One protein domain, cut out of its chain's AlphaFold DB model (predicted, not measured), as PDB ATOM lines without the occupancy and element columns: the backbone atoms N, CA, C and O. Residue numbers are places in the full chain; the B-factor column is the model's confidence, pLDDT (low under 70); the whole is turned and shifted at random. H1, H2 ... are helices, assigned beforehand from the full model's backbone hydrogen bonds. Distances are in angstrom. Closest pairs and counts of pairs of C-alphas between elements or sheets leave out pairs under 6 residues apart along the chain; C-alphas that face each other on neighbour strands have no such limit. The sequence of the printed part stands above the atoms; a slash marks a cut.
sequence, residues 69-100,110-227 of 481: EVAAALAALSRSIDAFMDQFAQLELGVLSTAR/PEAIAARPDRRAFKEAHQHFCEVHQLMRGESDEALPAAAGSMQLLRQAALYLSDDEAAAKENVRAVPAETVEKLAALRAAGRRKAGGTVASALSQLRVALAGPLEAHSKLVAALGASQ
ATOM      1  N   GLU A  69      33.251  39.211   3.373       90.88
ATOM      2  CA  GLU A  69      33.939  38.024   3.885       90.88
ATOM      3  C   GLU A  69      33.202  37.413   5.086       90.88
ATOM      4  O   GLU A  69      32.945  36.202   5.104       90.88
ATOM      5  N   VAL A  70      32.789  38.232   6.059       88.75
ATOM      6  CA  VAL A  70      32.015  37.780   7.228       88.75
ATOM      7  C   VAL A  70      30.682  37.167   6.793       88.75
ATOM      8  O   VAL A  70      30.335  36.068   7.241       88.75
ATOM      9  N   ALA A  71      29.955  37.816   5.880       90.06
ATOM     10  CA  ALA A  71      28.695  37.302   5.346       90.06
ATOM     11  C   ALA A  71      28.889  35.968   4.604       90.06
ATOM     12  O   ALA A  71      28.119  35.018   4.795       90.06
ATOM     13  N   ALA A  72      29.949  35.848   3.798       92.69
ATOM     14  CA  ALA A  72      30.285  34.613   3.098       92.69
ATOM     15  C   ALA A  72      30.639  33.475   4.070       92.69
ATOM     16  O   ALA A  72      30.179  32.340   3.887       92.69
ATOM     17  N   ALA A  73      31.411  33.770   5.120       92.31
ATOM     18  CA  ALA A  73      31.782  32.807   6.151       92.31
ATOM     19  C   ALA A  73      30.566  32.350   6.971       92.31
ATOM     20  O   ALA A  73      30.409  31.153   7.230       92.31
ATOM     21  N   LEU A  74      29.657  33.269   7.309       91.44
ATOM     22  CA  LEU A  74      28.410  32.957   8.003       91.44
ATOM     23  C   LEU A  74      27.508  32.055   7.151       91.44
ATOM     24  O   LEU A  74      27.015  31.032   7.629       91.44
ATOM     25  N   ALA A  75      27.347  32.380   5.867       91.69
ATOM     26  CA  ALA A  75      26.582  31.560   4.934       91.69
ATOM     27  C   ALA A  75      27.203  30.162   4.751       91.69
ATOM     28  O   ALA A  75      26.482  29.167   4.644       91.69
ATOM     29  N   ALA A  76      28.537  30.062   4.732       94.00
ATOM     30  CA  ALA A  76      29.239  28.782   4.680       94.00
ATOM     31  C   ALA A  76      29.005  27.944   5.946       94.00
ATOM     32  O   ALA A  76      28.716  26.749   5.836       94.00
ATOM     33  N   LEU A  77      29.066  28.565   7.128       94.12
ATOM     34  CA  LEU A  77      28.765  27.911   8.398       94.12
ATOM     35  C   LEU A  77      27.321  27.404   8.432       94.12
ATOM     36  O   LEU A  77      27.110  26.221   8.694       94.12
ATOM     37  N   SER A  78      26.350  28.244   8.077       92.69
ATOM     38  CA  SER A  78      24.933  27.865   8.028       92.69
ATOM     39  C   SER A  78      24.702  26.639   7.130       92.69
ATOM     40  O   SER A  78      24.212  25.610   7.599       92.69
ATOM     41  N   ARG A  79      25.204  26.666   5.882       95.06
ATOM     42  CA  ARG A  79      25.117  25.522   4.951       95.06
ATOM     43  C   ARG A  79      25.768  24.251   5.498       95.06
ATOM     44  O   ARG A  79      25.264  23.153   5.274       95.06
ATOM     45  N   SER A  80      26.905  24.380   6.182       96.19
ATOM     46  CA  SER A  80      27.606  23.223   6.743       96.19
ATOM     47  C   SER A  80      26.834  22.581   7.900       96.19
ATOM     48  O   SER A  80      26.767  21.353   7.974       96.19
ATOM     49  N   ILE A  81      26.210  23.389   8.766       95.38
ATOM     50  CA  ILE A  81      25.367  22.905   9.865       95.38
ATOM     51  C   ILE A  81      24.135  22.200   9.297       95.38
ATOM     52  O   ILE A  81      23.827  21.094   9.737       95.38
ATOM     53  N   ASP A  82      23.491  22.775   8.280       94.94
ATOM     54  CA  ASP A  82      22.359  22.139   7.596       94.94
ATOM     55  C   ASP A  82      22.732  20.773   7.020       94.94
ATOM     56  O   ASP A  82      22.056  19.781   7.285       94.94
ATOM     57  N   ALA A  83      23.860  20.688   6.309       96.25
ATOM     58  CA  ALA A  83      24.344  19.428   5.755       96.25
ATOM     59  C   ALA A  83      24.627  18.380   6.848       96.25
ATOM     60  O   ALA A  83      24.322  17.196   6.677       96.25
ATOM     61  N   PHE A  84      25.180  18.803   7.989       97.19
ATOM     62  CA  PHE A  84      25.381  17.933   9.148       97.19
ATOM     63  C   PHE A  84      24.048  17.425   9.721       97.19
ATOM     64  O   PHE A  84      23.915  16.229   9.997       97.19
ATOM     65  N   MET A  85      23.052  18.305   9.866       97.62
ATOM     66  CA  MET A  85      21.722  17.947  10.370       97.62
ATOM     67  C   MET A  85      20.987  16.995   9.417       97.62
ATOM     68  O   MET A  85      20.436  15.986   9.865       97.62
ATOM     69  N   ASP A  86      21.060  17.231   8.107       96.88
ATOM     70  CA  ASP A  86      20.500  16.338   7.089       96.88
ATOM     71  C   ASP A  86      21.153  14.951   7.129       96.88
ATOM     72  O   ASP A  86      20.469  13.922   7.064       96.88
ATOM     73  N   GLN A  87      22.479  14.892   7.294       97.56
ATOM     74  CA  GLN A  87      23.189  13.625   7.446       97.56
ATOM     75  C   GLN A  87      22.771  12.887   8.724       97.56
ATOM     76  O   GLN A  87      22.620  11.660   8.702       97.56
ATOM     77  N   PHE A  88      22.535  13.602   9.827       97.62
ATOM     78  CA  PHE A  88      22.002  13.011  11.055       97.62
ATOM     79  C   PHE A  88      20.619  12.400  10.817       97.62
ATOM     80  O   PHE A  88      20.426  11.214  11.102       97.62
ATOM     81  N   ALA A  89      19.697  13.141  10.204       97.38
ATOM     82  CA  ALA A  89      18.359  12.650   9.889       97.38
ATOM     83  C   ALA A  89      18.388  11.385   9.007       97.38
ATOM     84  O   ALA A  89      17.709  10.392   9.294       97.38
ATOM     85  N   GLN A  90      19.229  11.366   7.968       97.12
ATOM     86  CA  GLN A  90      19.400  10.194   7.101       97.12
ATOM     87  C   GLN A  90      19.950   8.982   7.865       97.12
ATOM     88  O   GLN A  90      19.469   7.854   7.700       97.12
ATOM     89  N   LEU A  91      20.942   9.203   8.732       96.50
ATOM     90  CA  LEU A  91      21.512   8.153   9.568       96.50
ATOM     91  C   LEU A  91      20.512   7.628  10.593       96.50
ATOM     92  O   LEU A  91      20.496   6.423  10.832       96.50
ATOM     93  N   GLU A  92      19.647   8.475  11.153       96.44
ATOM     94  CA  GLU A  92      18.576   8.043  12.053       96.44
ATOM     95  C   GLU A  92      17.622   7.089  11.330       96.44
ATOM     96  O   GLU A  92      17.391   5.973  11.800       96.44
ATOM     97  N   LEU A  93      17.143   7.460  10.140       95.12
ATOM     98  CA  LEU A  93      16.270   6.606   9.329       95.12
ATOM     99  C   LEU A  93      16.934   5.257   8.998       95.12
ATOM    100  O   LEU A  93      16.305   4.195   9.107       95.12
ATOM    101  N   GLY A  94      18.225   5.257   8.655       94.50
ATOM    102  CA  GLY A  94      19.006   4.035   8.433       94.50
ATOM    103  C   GLY A  94      19.176   3.192   9.706       94.50
ATOM    104  O   GLY A  94      19.002   1.965   9.706       94.50
ATOM    105  N   VAL A  95      19.470   3.843  10.829       94.06
ATOM    106  CA  VAL A  95      19.593   3.211  12.144       94.06
ATOM    107  C   VAL A  95      18.264   2.626  12.590       94.06
ATOM    108  O   VAL A  95      18.288   1.571  13.201       94.06
ATOM    109  N   LEU A  96      17.113   3.214  12.282       91.69
ATOM    110  CA  LEU A  96      15.812   2.678  12.694       91.69
ATOM    111  C   LEU A  96      15.321   1.546  11.780       91.69
ATOM    112  O   LEU A  96      14.719   0.590  12.263       91.69
ATOM    113  N   SER A  97      15.652   1.587  10.488       88.69
ATOM    114  CA  SER A  97      15.192   0.601   9.493       88.69
ATOM    115  C   SER A  97      16.040  -0.677   9.408       88.69
ATOM    116  O   SER A  97      15.551  -1.732   8.995       88.69
ATOM    117  N   THR A  98      17.314  -0.640   9.811       86.19
ATOM    118  CA  THR A  98      18.232  -1.782   9.635       86.19
ATOM    119  C   THR A  98      17.948  -2.945  10.594       86.19
ATOM    120  O   THR A  98      18.368  -2.946  11.754       86.19
ATOM    121  N   ALA A  99      17.306  -4.002  10.097       77.19
ATOM    122  CA  ALA A  99      17.113  -5.263  10.812       77.19
ATOM    123  C   ALA A  99      18.211  -6.278  10.451       77.19
ATOM    124  O   ALA A  99      18.215  -6.816   9.344       77.19
ATOM    125  N   ARG A 100      19.117  -6.621  11.382       71.94
ATOM    126  CA  ARG A 100      19.894  -7.865  11.216       71.94
ATOM    127  C   ARG A 100      18.961  -9.059  11.465       71.94
ATOM    128  O   ARG A 100      18.286  -9.056  12.501       71.94
ATOM    129  N   PRO A 110       9.917  -3.894  12.981       87.25
ATOM    130  CA  PRO A 110      10.464  -2.534  13.004       87.25
ATOM    131  C   PRO A 110      10.273  -1.832  14.356       87.25
ATOM    132  O   PRO A 110      11.194  -1.191  14.849       87.25
ATOM    133  N   GLU A 111       9.126  -2.036  15.008       91.19
ATOM    134  CA  GLU A 111       8.828  -1.500  16.344       91.19
ATOM    135  C   GLU A 111       9.776  -2.049  17.415       91.19
ATOM    136  O   GLU A 111      10.380  -1.286  18.167       91.19
ATOM    137  N   ALA A 112       9.988  -3.371  17.447       90.31
ATOM    138  CA  ALA A 112      10.911  -4.002  18.392       90.31
ATOM    139  C   ALA A 112      12.372  -3.590  18.146       90.31
ATOM    140  O   ALA A 112      13.211  -3.644  19.046       90.31
ATOM    141  N   ILE A 113      12.696  -3.209  16.911       88.56
ATOM    142  CA  ILE A 113      14.000  -2.679  16.541       88.56
ATOM    143  C   ILE A 113      14.143  -1.235  17.029       88.56
ATOM    144  O   ILE A 113      15.119  -0.942  17.716       88.56
ATOM    145  N   ALA A 114      13.184  -0.361  16.727       90.38
ATOM    146  CA  ALA A 114      13.185   1.036  17.160       90.38
ATOM    147  C   ALA A 114      13.170   1.177  18.692       90.38
ATOM    148  O   ALA A 114      13.799   2.081  19.232       90.38
ATOM    149  N   ALA A 115      12.531   0.239  19.399       93.06
ATOM    150  CA  ALA A 115      12.481   0.199  20.860       93.06
ATOM    151  C   ALA A 115      13.816  -0.175  21.534       93.06
ATOM    152  O   ALA A 115      13.913  -0.157  22.764       93.06
ATOM    153  N   ARG A 116      14.858  -0.542  20.772       93.44
ATOM    154  CA  ARG A 116      16.161  -0.874  21.363       93.44
ATOM    155  C   ARG A 116      16.794   0.366  22.008       93.44
ATOM    156  O   ARG A 116      16.773   1.431  21.389       93.44
ATOM    157  N   PRO A 117      17.410   0.241  23.200       94.56
ATOM    158  CA  PRO A 117      17.940   1.394  23.930       94.56
ATOM    159  C   PRO A 117      18.949   2.242  23.146       94.56
ATOM    160  O   PRO A 117      18.905   3.462  23.229       94.56
ATOM    161  N   ASP A 118      19.830   1.613  22.363       94.94
ATOM    162  CA  ASP A 118      20.831   2.298  21.535       94.94
ATOM    163  C   ASP A 118      20.188   3.128  20.415       94.94
ATOM    164  O   ASP A 118      20.626   4.240  20.129       94.94
ATOM    165  N   ARG A 119      19.120   2.609  19.803       95.44
ATOM    166  CA  ARG A 119      18.397   3.278  18.711       95.44
ATOM    167  C   ARG A 119      17.496   4.395  19.216       95.44
ATOM    168  O   ARG A 119      17.461   5.460  18.608       95.44
ATOM    169  N   ARG A 120      16.826   4.170  20.348       96.25
ATOM    170  CA  ARG A 120      16.050   5.201  21.039       96.25
ATOM    171  C   ARG A 120      16.940   6.375  21.447       96.25
ATOM    172  O   ARG A 120      16.593   7.507  21.141       96.25
ATOM    173  N   ALA A 121      18.100   6.102  22.043       95.75
ATOM    174  CA  ALA A 121      19.055   7.144  22.411       95.75
ATOM    175  C   ALA A 121      19.571   7.926  21.192       95.75
ATOM    176  O   ALA A 121      19.685   9.145  21.248       95.75
ATOM    177  N   PHE A 122      19.836   7.249  20.069       96.69
ATOM    178  CA  PHE A 122      20.255   7.921  18.836       96.69
ATOM    179  C   PHE A 122      19.178   8.879  18.296       96.69
ATOM    180  O   PHE A 122      19.495  10.001  17.910       96.69
ATOM    181  N   LYS A 123      17.905   8.461  18.326       96.88
ATOM    182  CA  LYS A 123      16.756   9.303  17.962       96.88
ATOM    183  C   LYS A 123      16.576  10.490  18.914       96.88
ATOM    184  O   LYS A 123      16.388  11.612  18.462       96.88
ATOM    185  N   GLU A 124      16.648  10.254  20.224       97.31
ATOM    186  CA  GLU A 124      16.542  11.313  21.238       97.31
ATOM    187  C   GLU A 124      17.676  12.343  21.100       97.31
ATOM    188  O   GLU A 124      17.438  13.539  21.253       97.31
ATOM    189  N   ALA A 125      18.889  11.902  20.746       97.06
ATOM    190  CA  ALA A 125      19.993  12.804  20.434       97.06
ATOM    191  C   ALA A 125      19.704  13.652  19.188       97.06
ATOM    192  O   ALA A 125      19.884  14.863  19.239       97.06
ATOM    193  N   HIS A 126      19.218  13.049  18.097       97.62
ATOM    194  CA  HIS A 126      18.857  13.804  16.895       97.62
ATOM    195  C   HIS A 126      17.795  14.873  17.192       97.62
ATOM    196  O   HIS A 126      17.990  16.035  16.847       97.62
ATOM    197  N   GLN A 127      16.728  14.509  17.914       97.12
ATOM    198  CA  GLN A 127      15.675  15.448  18.306       97.12
ATOM    199  C   GLN A 127      16.229  16.625  19.123       97.12
ATOM    200  O   GLN A 127      15.902  17.773  18.838       97.12
ATOM    201  N   HIS A 128      17.113  16.351  20.088       95.94
ATOM    202  CA  HIS A 128      17.787  17.388  20.873       95.94
ATOM    203  C   HIS A 128      18.557  18.373  19.979       95.94
ATOM    204  O   HIS A 128      18.440  19.583  20.152       95.94
ATOM    205  N   PHE A 129      19.315  17.885  18.993       96.19
ATOM    206  CA  PHE A 129      20.036  18.767  18.070       96.19
ATOM    207  C   PHE A 129      19.106  19.548  17.137       96.19
ATOM    208  O   PHE A 129      19.407  20.697  16.830       96.19
ATOM    209  N   CYS A 130      17.965  18.983  16.730       95.19
ATOM    210  CA  CYS A 130      16.950  19.728  15.982       95.19
ATOM    211  C   CYS A 130      16.375  20.890  16.799       95.19
ATOM    212  O   CYS A 130      16.229  21.982  16.257       95.19
ATOM    213  N   GLU A 131      16.079  20.677  18.084       93.12
ATOM    214  CA  GLU A 131      15.574  21.724  18.985       93.12
ATOM    215  C   GLU A 131      16.600  22.862  19.131       93.12
ATOM    216  O   GLU A 131      16.259  24.028  18.945       93.12
ATOM    217  N   VAL A 132      17.876  22.531  19.365       91.38
ATOM    218  CA  VAL A 132      18.957  23.534  19.445       91.38
ATOM    219  C   VAL A 132      19.136  24.274  18.112       91.38
ATOM    220  O   VAL A 132      19.264  25.495  18.103       91.38
ATOM    221  N   HIS A 133      19.101  23.561  16.983       92.31
ATOM    222  CA  HIS A 133      19.233  24.159  15.653       92.31
ATOM    223  C   HIS A 133      18.072  25.108  15.313       92.31
ATOM    224  O   HIS A 133      18.283  26.161  14.718       92.31
ATOM    225  N   GLN A 134      16.841  24.761  15.703       90.06
ATOM    226  CA  GLN A 134      15.669  25.615  15.495       90.06
ATOM    227  C   GLN A 134      15.738  26.897  16.322       90.06
ATOM    228  O   GLN A 134      15.424  27.961  15.794       90.06
ATOM    229  N   LEU A 135      16.183  26.808  17.581       85.75
ATOM    230  CA  LEU A 135      16.394  27.984  18.428       85.75
ATOM    231  C   LEU A 135      17.397  28.949  17.785       85.75
ATOM    232  O   LEU A 135      17.109  30.133  17.662       85.75
ATOM    233  N   MET A 136      18.509  28.428  17.261       83.75
ATOM    234  CA  MET A 136      19.517  29.238  16.565       83.75
ATOM    235  C   MET A 136      18.982  29.935  15.312       83.75
ATOM    236  O   MET A 136      19.371  31.059  15.033       83.75
ATOM    237  N   ARG A 137      18.107  29.279  14.540       82.06
ATOM    238  CA  ARG A 137      17.511  29.874  13.332       82.06
ATOM    239  C   ARG A 137      16.439  30.922  13.627       82.06
ATOM    240  O   ARG A 137      16.121  31.707  12.742       82.06
ATOM    241  N   GLY A 138      15.846  30.896  14.819       74.38
ATOM    242  CA  GLY A 138      14.855  31.885  15.243       74.38
ATOM    243  C   GLY A 138      15.472  33.167  15.806       74.38
ATOM    244  O   GLY A 138      14.781  34.178  15.900       74.38
ATOM    245  N   GLU A 139      16.754  33.134  16.176       59.44
ATOM    246  CA  GLU A 139      17.453  34.220  16.858       59.44
ATOM    247  C   GLU A 139      18.404  34.963  15.896       59.44
ATOM    248  O   GLU A 139      19.591  34.668  15.831       59.44
ATOM    249  N   SER A 140      17.867  35.994  15.228       56.03
ATOM    250  CA  SER A 140      18.595  37.107  14.582       56.03
ATOM    251  C   SER A 140      19.251  36.870  13.207       56.03
ATOM    252  O   SER A 140      19.933  35.876  12.972       56.03
ATOM    253  N   ASP A 141      19.110  37.870  12.325       64.81
ATOM    254  CA  ASP A 141      19.856  38.013  11.062       64.81
ATOM    255  C   ASP A 141      21.305  38.515  11.285       64.81
ATOM    256  O   ASP A 141      22.089  38.642  10.344       64.81
ATOM    257  N   GLU A 142      21.693  38.800  12.532       71.50
ATOM    258  CA  GLU A 142      23.023  39.304  12.877       71.50
ATOM    259  C   GLU A 142      24.078  38.183  12.970       71.50
ATOM    260  O   GLU A 142      23.887  37.146  13.613       71.50
ATOM    261  N   ALA A 143      25.269  38.428  12.407       71.00
ATOM    262  CA  ALA A 143      26.354  37.442  12.337       71.00
ATOM    263  C   ALA A 143      26.882  36.976  13.707       71.00
ATOM    264  O   ALA A 143      27.292  35.826  13.874       71.00
ATOM    265  N   LEU A 144      26.880  37.869  14.697       68.69
ATOM    266  CA  LEU A 144      27.464  37.643  16.020       68.69
ATOM    267  C   LEU A 144      26.619  36.693  16.901       68.69
ATOM    268  O   LEU A 144      27.168  35.693  17.383       68.69
ATOM    269  N   PRO A 145      25.302  36.920  17.091       73.12
ATOM    270  CA  PRO A 145      24.404  35.939  17.706       73.12
ATOM    271  C   PRO A 145      24.419  34.587  16.985       73.12
ATOM    272  O   PRO A 145      24.544  33.546  17.636       73.12
ATOM    273  N   ALA A 146      24.400  34.595  15.649       71.31
ATOM    274  CA  ALA A 146      24.440  33.376  14.851       71.31
ATOM    275  C   ALA A 146      25.736  32.569  15.071       71.31
ATOM    276  O   ALA A 146      25.691  31.338  15.200       71.31
ATOM    277  N   ALA A 147      26.891  33.237  15.194       77.06
ATOM    278  CA  ALA A 147      28.164  32.598  15.533       77.06
ATOM    279  C   ALA A 147      28.138  31.955  16.930       77.06
ATOM    280  O   ALA A 147      28.595  30.818  17.098       77.06
ATOM    281  N   ALA A 148      27.585  32.655  17.926       77.50
ATOM    282  CA  ALA A 148      27.480  32.172  19.302       77.50
ATOM    283  C   ALA A 148      26.537  30.961  19.422       77.50
ATOM    284  O   ALA A 148      26.917  29.944  20.011       77.50
ATOM    285  N   GLY A 149      25.352  31.035  18.810       83.12
ATOM    286  CA  GLY A 149      24.398  29.929  18.764       83.12
ATOM    287  C   GLY A 149      24.991  28.699  18.074       83.12
ATOM    288  O   GLY A 149      25.022  27.609  18.648       83.12
ATOM    289  N   SER A 150      25.587  28.892  16.892       86.44
ATOM    290  CA  SER A 150      26.265  27.822  16.148       86.44
ATOM    291  C   SER A 150      27.342  27.127  16.981       86.44
ATOM    292  O   SER A 150      27.417  25.899  17.013       86.44
ATOM    293  N   MET A 151      28.144  27.888  17.723       86.75
ATOM    294  CA  MET A 151      29.181  27.338  18.595       86.75
ATOM    295  C   MET A 151      28.607  26.470  19.718       86.75
ATOM    296  O   MET A 151      29.183  25.431  20.050       86.75
ATOM    297  N   GLN A 152      27.465  26.854  20.294       89.44
ATOM    298  CA  GLN A 152      26.790  26.048  21.309       89.44
ATOM    299  C   GLN A 152      26.340  24.693  20.747       89.44
ATOM    300  O   GLN A 152      26.555  23.668  21.403       89.44
ATOM    301  N   LEU A 153      25.775  24.657  19.536       92.94
ATOM    302  CA  LEU A 153      25.420  23.406  18.857       92.94
ATOM    303  C   LEU A 153      26.654  22.550  18.563       92.94
ATOM    304  O   LEU A 153      26.663  21.360  18.881       92.94
ATOM    305  N   LEU A 154      27.717  23.149  18.021       93.06
ATOM    306  CA  LEU A 154      28.946  22.433  17.671       93.06
ATOM    307  C   LEU A 154      29.652  21.845  18.898       93.06
ATOM    308  O   LEU A 154      30.100  20.699  18.851       93.06
ATOM    309  N   ARG A 155      29.680  22.565  20.027       90.50
ATOM    310  CA  ARG A 155      30.201  22.049  21.305       90.50
ATOM    311  C   ARG A 155      29.395  20.858  21.812       90.50
ATOM    312  O   ARG A 155      29.973  19.851  22.215       90.50
ATOM    313  N   GLN A 156      28.066  20.940  21.761       94.31
ATOM    314  CA  GLN A 156      27.197  19.829  22.158       94.31
ATOM    315  C   GLN A 156      27.360  18.612  21.233       94.31
ATOM    316  O   GLN A 156      27.400  17.477  21.712       94.31
ATOM    317  N   ALA A 157      27.516  18.831  19.923       94.25
ATOM    318  CA  ALA A 157      27.768  17.767  18.955       94.25
ATOM    319  C   ALA A 157      29.130  17.101  19.197       94.25
ATOM    320  O   ALA A 157      29.210  15.872  19.256       94.25
ATOM    321  N   ALA A 158      30.182  17.892  19.426       91.44
ATOM    322  CA  ALA A 158      31.507  17.392  19.785       91.44
ATOM    323  C   ALA A 158      31.469  16.579  21.089       91.44
ATOM    324  O   ALA A 158      32.026  15.483  21.151       91.44
ATOM    325  N   LEU A 159      30.740  17.055  22.105       92.06
ATOM    326  CA  LEU A 159      30.556  16.354  23.376       92.06
ATOM    327  C   LEU A 159      29.874  14.988  23.191       92.06
ATOM    328  O   LEU A 159      30.357  13.970  23.695       92.06
ATOM    329  N   TYR A 160      28.775  14.955  22.435       94.50
ATOM    330  CA  TYR A 160      28.037  13.730  22.127       94.50
ATOM    331  C   TYR A 160      28.874  12.731  21.314       94.50
ATOM    332  O   TYR A 160      28.814  11.522  21.554       94.50
ATOM    333  N   LEU A 161      29.686  13.224  20.377       93.81
ATOM    334  CA  LEU A 161      30.466  12.396  19.459       93.81
ATOM    335  C   LEU A 161      31.874  12.060  19.974       93.81
ATOM    336  O   LEU A 161      32.509  11.179  19.394       93.81
ATOM    337  N   SER A 162      32.372  12.679  21.048       90.38
ATOM    338  CA  SER A 162      33.728  12.431  21.562       90.38
ATOM    339  C   SER A 162      33.890  11.006  22.096       90.38
ATOM    340  O   SER A 162      33.094  10.544  22.924       90.38
ATOM    341  N   ASP A 163      34.916  10.287  21.630       85.50
ATOM    342  CA  ASP A 163      35.337   8.992  22.194       85.50
ATOM    343  C   ASP A 163      36.088   9.147  23.521       85.50
ATOM    344  O   ASP A 163      36.064   8.225  24.333       85.50
ATOM    345  N   ASP A 164      36.654  10.326  23.765       85.50
ATOM    346  CA  ASP A 164      37.431  10.644  24.954       85.50
ATOM    347  C   ASP A 164      36.583  11.425  25.972       85.50
ATOM    348  O   ASP A 164      36.037  12.497  25.683       85.50
ATOM    349  N   GLU A 165      36.438  10.868  27.176       76.12
ATOM    350  CA  GLU A 165      35.758  11.528  28.292       76.12
ATOM    351  C   GLU A 165      36.533  12.725  28.848       76.12
ATOM    352  O   GLU A 165      35.905  13.655  29.352       76.12
ATOM    353  N   ALA A 166      37.863  12.736  28.746       74.62
ATOM    354  CA  ALA A 166      38.678  13.865  29.171       74.62
ATOM    355  C   ALA A 166      38.501  15.046  28.206       74.62
ATOM    356  O   ALA A 166      38.084  16.118  28.639       74.62
ATOM    357  N   ALA A 167      38.671  14.820  26.897       69.38
ATOM    358  CA  ALA A 167      38.411  15.844  25.879       69.38
ATOM    359  C   ALA A 167      36.942  16.311  25.874       69.38
ATOM    360  O   ALA A 167      36.635  17.472  25.616       69.38
ATOM    361  N   ALA A 168      36.001  15.421  26.208       70.81
ATOM    362  CA  ALA A 168      34.609  15.800  26.420       70.81
ATOM    363  C   ALA A 168      34.471  16.837  27.546       70.81
ATOM    364  O   ALA A 168      33.807  17.844  27.336       70.81
ATOM    365  N   LYS A 169      35.124  16.639  28.702       69.88
ATOM    366  CA  LYS A 169      35.061  17.563  29.852       69.88
ATOM    367  C   LYS A 169      35.633  18.949  29.559       69.88
ATOM    368  O   LYS A 169      35.166  19.923  30.139       69.88
ATOM    369  N   GLU A 170      36.599  19.065  28.657       66.69
ATOM    370  CA  GLU A 170      37.137  20.367  28.248       66.69
ATOM    371  C   GLU A 170      36.096  21.191  27.474       66.69
ATOM    372  O   GLU A 170      35.896  22.375  27.742       66.69
ATOM    373  N   ASN A 171      35.314  20.524  26.624       64.88
ATOM    374  CA  ASN A 171      34.243  21.132  25.831       64.88
ATOM    375  C   ASN A 171      32.959  21.448  26.633       64.88
ATOM    376  O   ASN A 171      32.033  22.068  26.107       64.88
ATOM    377  N   VAL A 172      32.886  21.032  27.904       69.75
ATOM    378  CA  VAL A 172      31.698  21.150  28.776       69.75
ATOM    379  C   VAL A 172      31.526  22.544  29.384       69.75
ATOM    380  O   VAL A 172      30.412  22.902  29.750       69.75
ATOM    381  N   ARG A 173      32.582  23.366  29.469       63.75
ATOM    382  CA  ARG A 173      32.569  24.596  30.294       63.75
ATOM    383  C   ARG A 173      31.481  25.615  29.931       63.75
ATOM    384  O   ARG A 173      31.062  26.376  30.794       63.75
ATOM    385  N   ALA A 174      31.001  25.606  28.687       72.62
ATOM    386  CA  ALA A 174      29.950  26.501  28.195       72.62
ATOM    387  C   ALA A 174      28.599  25.802  27.935       72.62
ATOM    388  O   ALA A 174      27.692  26.409  27.368       72.62
ATOM    389  N   VAL A 175      28.459  24.525  28.303       81.69
ATOM    390  CA  VAL A 175      27.227  23.744  28.129       81.69
ATOM    391  C   VAL A 175      26.572  23.545  29.504       81.69
ATOM    392  O   VAL A 175      27.265  23.148  30.441       81.69
ATOM    393  N   PRO A 176      25.254  23.784  29.665       85.94
ATOM    394  CA  PRO A 176      24.568  23.547  30.935       85.94
ATOM    395  C   PRO A 176      24.790  22.121  31.454       85.94
ATOM    396  O   PRO A 176      24.709  21.168  30.677       85.94
ATOM    397  N   ALA A 177      25.030  21.964  32.760       84.75
ATOM    398  CA  ALA A 177      25.352  20.669  33.372       84.75
ATOM    399  C   ALA A 177      24.301  19.582  33.070       84.75
ATOM    400  O   ALA A 177      24.655  18.456  32.737       84.75
ATOM    401  N   GLU A 178      23.014  19.941  33.077       90.06
ATOM    402  CA  GLU A 178      21.916  19.033  32.721       90.06
ATOM    403  C   GLU A 178      22.036  18.510  31.278       90.06
ATOM    404  O   GLU A 178      21.885  17.315  31.013       90.06
ATOM    405  N   THR A 179      22.382  19.386  30.332       91.50
ATOM    406  CA  THR A 179      22.610  19.012  28.931       91.50
ATOM    407  C   THR A 179      23.812  18.081  28.798       91.50
ATOM    408  O   THR A 179      23.783  17.138  28.010       91.50
ATOM    409  N   VAL A 180      24.863  18.305  29.587       90.00
ATOM    410  CA  VAL A 180      26.069  17.465  29.598       90.00
ATOM    411  C   VAL A 180      25.736  16.058  30.080       90.00
ATOM    412  O   VAL A 180      26.091  15.085  29.413       90.00
ATOM    413  N   GLU A 181      25.014  15.944  31.195       90.88
ATOM    414  CA  GLU A 181      24.556  14.663  31.740       90.88
ATOM    415  C   GLU A 181      23.645  13.926  30.750       90.88
ATOM    416  O   GLU A 181      23.856  12.739  30.475       90.88
ATOM    417  N   LYS A 182      22.694  14.643  30.134       94.06
ATOM    418  CA  LYS A 182      21.803  14.106  29.095       94.06
ATOM    419  C   LYS A 182      22.597  13.553  27.910       94.06
ATOM    420  O   LYS A 182      22.412  12.394  27.533       94.06
ATOM    421  N   LEU A 183      23.508  14.336  27.330       94.06
ATOM    422  CA  LEU A 183      24.302  13.918  26.168       94.06
ATOM    423  C   LEU A 183      25.260  12.768  26.507       94.06
ATOM    424  O   LEU A 183      25.421  11.849  25.700       94.06
ATOM    425  N   ALA A 184      25.843  12.761  27.709       91.31
ATOM    426  CA  ALA A 184      26.673  11.659  28.187       91.31
ATOM    427  C   ALA A 184      25.871  10.351  28.309       91.31
ATOM    428  O   ALA A 184      26.339   9.301  27.855       91.31
ATOM    429  N   ALA A 185      24.649  10.412  28.848       92.69
ATOM    430  CA  ALA A 185      23.757   9.260  28.957       92.69
ATOM    431  C   ALA A 185      23.335   8.718  27.579       92.69
ATOM    432  O   ALA A 185      23.413   7.506  27.339       92.69
ATOM    433  N   LEU A 186      22.959   9.603  26.647       93.75
ATOM    434  CA  LEU A 186      22.600   9.234  25.270       93.75
ATOM    435  C   LEU A 186      23.777   8.570  24.543       93.75
ATOM    436  O   LEU A 186      23.625   7.508  23.931       93.75
ATOM    437  N   ARG A 187      24.980   9.138  24.682       92.38
ATOM    438  CA  ARG A 187      26.222   8.578  24.135       92.38
ATOM    439  C   ARG A 187      26.518   7.190  24.702       92.38
ATOM    440  O   ARG A 187      26.797   6.259  23.942       92.38
ATOM    441  N   ALA A 188      26.430   7.020  26.021       92.19
ATOM    442  CA  ALA A 188      26.662   5.734  26.677       92.19
ATOM    443  C   ALA A 188      25.674   4.659  26.192       92.19
ATOM    444  O   ALA A 188      26.066   3.518  25.932       92.19
ATOM    445  N   ALA A 189      24.401   5.020  26.005       92.44
ATOM    446  CA  ALA A 189      23.385   4.123  25.461       92.44
ATOM    447  C   ALA A 189      23.675   3.722  24.002       92.44
ATOM    448  O   ALA A 189      23.623   2.531  23.682       92.44
ATOM    449  N   GLY A 190      24.054   4.678  23.145       90.25
ATOM    450  CA  GLY A 190      24.410   4.423  21.742       90.25
ATOM    451  C   GLY A 190      25.651   3.535  21.565       90.25
ATOM    452  O   GLY A 190      25.764   2.806  20.577       90.25
ATOM    453  N   ARG A 191      26.560   3.530  22.549       89.75
ATOM    454  CA  ARG A 191      27.813   2.755  22.531       89.75
ATOM    455  C   ARG A 191      27.733   1.353  23.124       89.75
ATOM    456  O   ARG A 191      28.700   0.604  23.005       89.75
ATOM    457  N   ARG A 192      26.598   0.943  23.701       89.69
ATOM    458  CA  ARG A 192      26.456  -0.388  24.335       89.69
ATOM    459  C   ARG A 192      26.831  -1.558  23.421       89.69
ATOM    460  O   ARG A 192      27.205  -2.619  23.910       89.69
ATOM    461  N   LYS A 193      26.718  -1.387  22.101       89.19
ATOM    462  CA  LYS A 193      27.075  -2.402  21.109       89.19
ATOM    463  C   LYS A 193      28.191  -1.912  20.190       89.19
ATOM    464  O   LYS A 193      27.926  -1.360  19.119       89.19
ATOM    465  N   ALA A 194      29.433  -2.184  20.583       84.06
ATOM    466  CA  ALA A 194      30.601  -1.970  19.733       84.06
ATOM    467  C   ALA A 194      30.412  -2.685  18.375       84.06
ATOM    468  O   ALA A 194      30.044  -3.860  18.323       84.06
ATOM    469  N   GLY A 195      30.579  -1.953  17.268       85.75
ATOM    470  CA  GLY A 195      30.387  -2.475  15.906       85.75
ATOM    471  C   GLY A 195      28.925  -2.650  15.453       85.75
ATOM    472  O   GLY A 195      28.663  -3.320  14.453       85.75
ATOM    473  N   GLY A 196      27.952  -2.091  16.182       90.44
ATOM    474  CA  GLY A 196      26.554  -2.010  15.745       90.44
ATOM    475  C   GLY A 196      26.296  -0.898  14.717       90.44
ATOM    476  O   GLY A 196      27.145  -0.042  14.484       90.44
ATOM    477  N   THR A 197      25.088  -0.872  14.136       93.75
ATOM    478  CA  THR A 197      24.679   0.199  13.206       93.75
ATOM    479  C   THR A 197      24.781   1.584  13.848       93.75
ATOM    480  O   THR A 197      25.252   2.508  13.200       93.75
ATOM    481  N   VAL A 198      24.400   1.719  15.127       94.69
ATOM    482  CA  VAL A 198      24.488   2.993  15.864       94.69
ATOM    483  C   VAL A 198      25.940   3.453  15.990       94.69
ATOM    484  O   VAL A 198      26.240   4.595  15.675       94.69
ATOM    485  N   ALA A 199      26.866   2.559  16.351       93.12
ATOM    486  CA  ALA A 199      28.292   2.889  16.419       93.12
ATOM    487  C   ALA A 199      28.849   3.344  15.056       93.12
ATOM    488  O   ALA A 199      29.599   4.314  14.986       93.12
ATOM    489  N   SER A 200      28.435   2.687  13.966       94.62
ATOM    490  CA  SER A 200      28.791   3.113  12.606       94.62
ATOM    491  C   SER A 200      28.216   4.490  12.260       94.62
ATOM    492  O   SER A 200      28.910   5.290  11.644       94.62
ATOM    493  N   ALA A 201      26.968   4.775  12.641       96.06
ATOM    494  CA  ALA A 201      26.339   6.073  12.410       96.06
ATOM    495  C   ALA A 201      27.033   7.192  13.203       96.06
ATOM    496  O   ALA A 201      27.344   8.235  12.641       96.06
ATOM    497  N   LEU A 202      27.374   6.946  14.474       95.56
ATOM    498  CA  LEU A 202      28.152   7.877  15.298       95.56
ATOM    499  C   LEU A 202      29.525   8.177  14.683       95.56
ATOM    500  O   LEU A 202      29.946   9.330  14.650       95.56
ATOM    501  N   SER A 203      30.205   7.161  14.144       94.62
ATOM    502  CA  SER A 203      31.477   7.362  13.444       94.62
ATOM    503  C   SER A 203      31.318   8.231  12.193       94.62
ATOM    504  O   SER A 203      32.196   9.042  11.916       94.62
ATOM    505  N   GLN A 204      30.228   8.071  11.439       95.94
ATOM    506  CA  GLN A 204      29.960   8.891  10.252       95.94
ATOM    507  C   GLN A 204      29.627  10.336  10.627       95.94
ATOM    508  O   GLN A 204      30.168  11.253  10.017       95.94
ATOM    509  N   LEU A 205      28.824  10.545  11.675       96.88
ATOM    510  CA  LEU A 205      28.539  11.880  12.207       96.88
ATOM    511  C   LEU A 205      29.793  12.600  12.692       96.88
ATOM    512  O   LEU A 205      29.924  13.803  12.502       96.88
ATOM    513  N   ARG A 206      30.740  11.876  13.289       95.12
ATOM    514  CA  ARG A 206      32.009  12.471  13.714       95.12
ATOM    515  C   ARG A 206      32.813  13.019  12.542       95.12
ATOM    516  O   ARG A 206      33.365  14.106  12.649       95.12
ATOM    517  N   VAL A 207      32.863  12.280  11.436       95.06
ATOM    518  CA  VAL A 207      33.511  12.751  10.203       95.06
ATOM    519  C   VAL A 207      32.754  13.956   9.639       95.06
ATOM    520  O   VAL A 207      33.376  14.939   9.255       95.06
ATOM    521  N   ALA A 208      31.419  13.910   9.654       95.88
ATOM    522  CA  ALA A 208      30.565  14.998   9.181       95.88
ATOM    523  C   ALA A 208      30.733  16.302   9.975       95.88
ATOM    524  O   ALA A 208      30.632  17.383   9.403       95.88
ATOM    525  N   LEU A 209      31.026  16.212  11.279       95.12
ATOM    526  CA  LEU A 209      31.207  17.373  12.157       95.12
ATOM    527  C   LEU A 209      32.433  18.231  11.786       95.12
ATOM    528  O   LEU A 209      32.485  19.406  12.145       95.12
ATOM    529  N   ALA A 210      33.405  17.683  11.049       92.94
ATOM    530  CA  ALA A 210      34.608  18.415  10.655       92.94
ATOM    531  C   ALA A 210      34.296  19.660   9.801       92.94
ATOM    532  O   ALA A 210      34.874  20.717  10.039       92.94
ATOM    533  N   GLY A 211      33.348  19.556   8.860       93.88
ATOM    534  CA  GLY A 211      32.965  20.668   7.981       93.88
ATOM    535  C   GLY A 211      32.425  21.883   8.747       93.88
ATOM    536  O   GLY A 211      32.967  22.978   8.594       93.88
ATOM    537  N   PRO A 212      31.415  21.709   9.620       95.25
ATOM    538  CA  PRO A 212      30.921  22.788  10.471       95.25
ATOM    539  C   PRO A 212      31.963  23.414  11.398       95.25
ATOM    540  O   PRO A 212      31.973  24.632  11.568       95.25
ATOM    541  N   LEU A 213      32.866  22.613  11.976       90.44
ATOM    542  CA  LEU A 213      33.945  23.137  12.820       90.44
ATOM    543  C   LEU A 213      34.922  24.010  12.020       90.44
ATOM    544  O   LEU A 213      35.306  25.085  12.483       90.44
ATOM    545  N   GLU A 214      35.289  23.588  10.808       91.56
ATOM    546  CA  GLU A 214      36.145  24.373   9.917       91.56
ATOM    547  C   GLU A 214      35.462  25.681   9.485       91.56
ATOM    548  O   GLU A 214      36.072  26.749   9.541       91.56
ATOM    549  N   ALA A 215      34.182  25.619   9.104       92.31
ATOM    550  CA  ALA A 215      33.414  26.799   8.715       92.31
ATOM    551  C   ALA A 215      33.261  27.794   9.877       92.31
ATOM    552  O   ALA A 215      33.382  29.001   9.678       92.31
ATOM    553  N   HIS A 216      33.078  27.298  11.104       88.56
ATOM    554  CA  HIS A 216      33.043  28.141  12.295       88.56
ATOM    555  C   HIS A 216      34.394  28.814  12.555       88.56
ATOM    556  O   HIS A 216      34.438  30.015  12.804       88.56
ATOM    557  N   SER A 217      35.502  28.076  12.433       84.69
ATOM    558  CA  SER A 217      36.846  28.650  12.556       84.69
ATOM    559  C   SER A 217      37.099  29.752  11.524       84.69
ATOM    560  O   SER A 217      37.738  30.746  11.857       84.69
ATOM    561  N   LYS A 218      36.600  29.594  10.290       89.44
ATOM    562  CA  LYS A 218      36.687  30.619   9.239       89.44
ATOM    563  C   LYS A 218      35.868  31.859   9.581       89.44
ATOM    564  O   LYS A 218      36.376  32.960   9.433       89.44
ATOM    565  N   LEU A 219      34.650  31.692  10.099       88.19
ATOM    566  CA  LEU A 219      33.835  32.820  10.559       88.19
ATOM    567  C   LEU A 219      34.511  33.582  11.703       88.19
ATOM    568  O   LEU A 219      34.552  34.805  11.673       88.19
ATOM    569  N   VAL A 220      35.075  32.880  12.689       82.25
ATOM    570  CA  VAL A 220      35.816  33.523  13.790       82.25
ATOM    571  C   VAL A 220      37.041  34.274  13.264       82.25
ATOM    572  O   VAL A 220      37.306  35.384  13.717       82.25
ATOM    573  N   ALA A 221      37.761  33.709  12.292       82.81
ATOM    574  CA  ALA A 221      38.887  34.383  11.654       82.81
ATOM    575  C   ALA A 221      38.448  35.638  10.882       82.81
ATOM    576  O   ALA A 221      39.064  36.681  11.067       82.81
ATOM    577  N   ALA A 222      37.367  35.566  10.098       84.44
ATOM    578  CA  ALA A 222      36.817  36.707   9.362       84.44
ATOM    579  C   ALA A 222      36.343  37.822  10.310       84.44
ATOM    580  O   ALA A 222      36.686  38.985  10.131       84.44
ATOM    581  N   LEU A 223      35.641  37.461  11.393       80.69
ATOM    582  CA  LEU A 223      35.242  38.405  12.444       80.69
ATOM    583  C   LEU A 223      36.448  39.035  13.161       80.69
ATOM    584  O   LEU A 223      36.359  40.165  13.631       80.69
ATOM    585  N   GLY A 224      37.564  38.307  13.270       74.69
ATOM    586  CA  GLY A 224      38.813  38.809  13.845       74.69
ATOM    587  C   GLY A 224      39.631  39.679  12.887       74.69
ATOM    588  O   GLY A 224      40.282  40.613  13.346       74.69
ATOM    589  N   ALA A 225      39.591  39.389  11.582       70.25
ATOM    590  CA  ALA A 225      40.284  40.137  10.531       70.25
ATOM    591  C   ALA A 225      39.591  41.471  10.225       70.25
ATOM    592  O   ALA A 225      40.267  42.492  10.144       70.25
ATOM    593  N   SER A 226      38.254  41.467  10.189       62.03
ATOM    594  CA  SER A 226      37.418  42.665  10.024       62.03
ATOM    595  C   SER A 226      37.565  43.667  11.178       62.03
ATOM    596  O   SER A 226      37.254  44.849  11.048       62.03
ATOM    597  N   GLN A 227      38.118  43.241  12.318       57.34
ATOM    598  CA  GLN A 227      38.655  44.177  13.299       57.34
ATOM    599  C   GLN A 227      40.076  44.584  12.910       57.34
ATOM    600  O   GLN A 227      41.039  44.238  13.600       57.34
TER     601      GLN A 227
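Overview. This is residues 69 to 100 and 110 to 227 of the 481 residues of an uncharacterized protein of Emiliania huxleyi (UniProt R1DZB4). An elongated helix bundle has the long H1 along one side, with H7 and H8 running back beside it one after the other and the helical hairpin of H3 and H4 completing the body. H6 crosses H3 and H4 at a slant on the side away from H1, short H5 sits by the link after H4, and short H2 packs on H1 near residues 96 to 97. The printed part has 150 residues with eight named helices, H1 to H8 in order, and no named strand; the class is all helix. It is compact, with a radius of gyration of the C-alphas of 16.0 A, and spans 54 by 29 by 24 A.

Arrangement. H1, residues 69 to 97, touches H2, residues 110 to 114, with residues 96 to 97 alone; the closest C-alphas, of Leu 96 and Ala 114, are 5.4 A apart. H3, residues 117 to 138, touches H1 at a shallow tilt of 26 degrees, opposite ways, closest at C-alphas 92 and 123, 6.3 A. H4, residues 143 to 161, is the hub, touching six other helices. H3 and H4 form a hairpin at a shallow tilt of 7 degrees, with the closest C-alphas, of Met 136 and Gly 149, 5.4 A apart. H5, residues 165 to 170, and H4 only just touch, and only at the corner, with 3 pairs of C-alphas within 8 A; the closest, of Leu 159 and Ala 168, are 5.1 A apart. H6, residues 177 to 190, touches H3 at a steep tilt of 40 degrees, opposite ways, with the closest C-alphas, of Asp 118 and Gly 190, 4.2 A apart. H7, residues 197 to 208, touches H1 at a shallow tilt of 9 degrees, opposite ways, closest at C-alphas 84 and 208, 6.0 A. H8, residues 210 to 225, touches H1 at a shallow tilt of 16 degrees, opposite ways, closest at C-alphas 77 and 215, 4.8 A. H1 and H6 are apart. In H1 to H8 every backbone O i to N i+4 pair is within hydrogen-bond range.

Along the chain. H1 begins at C-alpha 69, (33.939, 38.024, 3.885), and is 42.2 A long from first to last C-alpha. H3 measures 31.9 A, H4 26.4 A, H6 20.0 A and H8 22.5 A. H4 begins at C-alpha 143, (26.354, 37.442, 12.337), and H8 ends at C-alpha 225, (40.284, 40.137, 10.531).

Size, cuts and confidence. The two C-alphas farthest apart, of Ala 112 and Gln 227, are 55.8 A apart. Residues 101 to 109 are not printed, and C-alphas 100 and 110 are 11.0 A apart across the cut. Of the links printed whole, none is long. The mean pLDDT of the printed part is 87.9, with values under 70 at residues 139 to 141, 144, 167, 169 to 173 and 226 to 227.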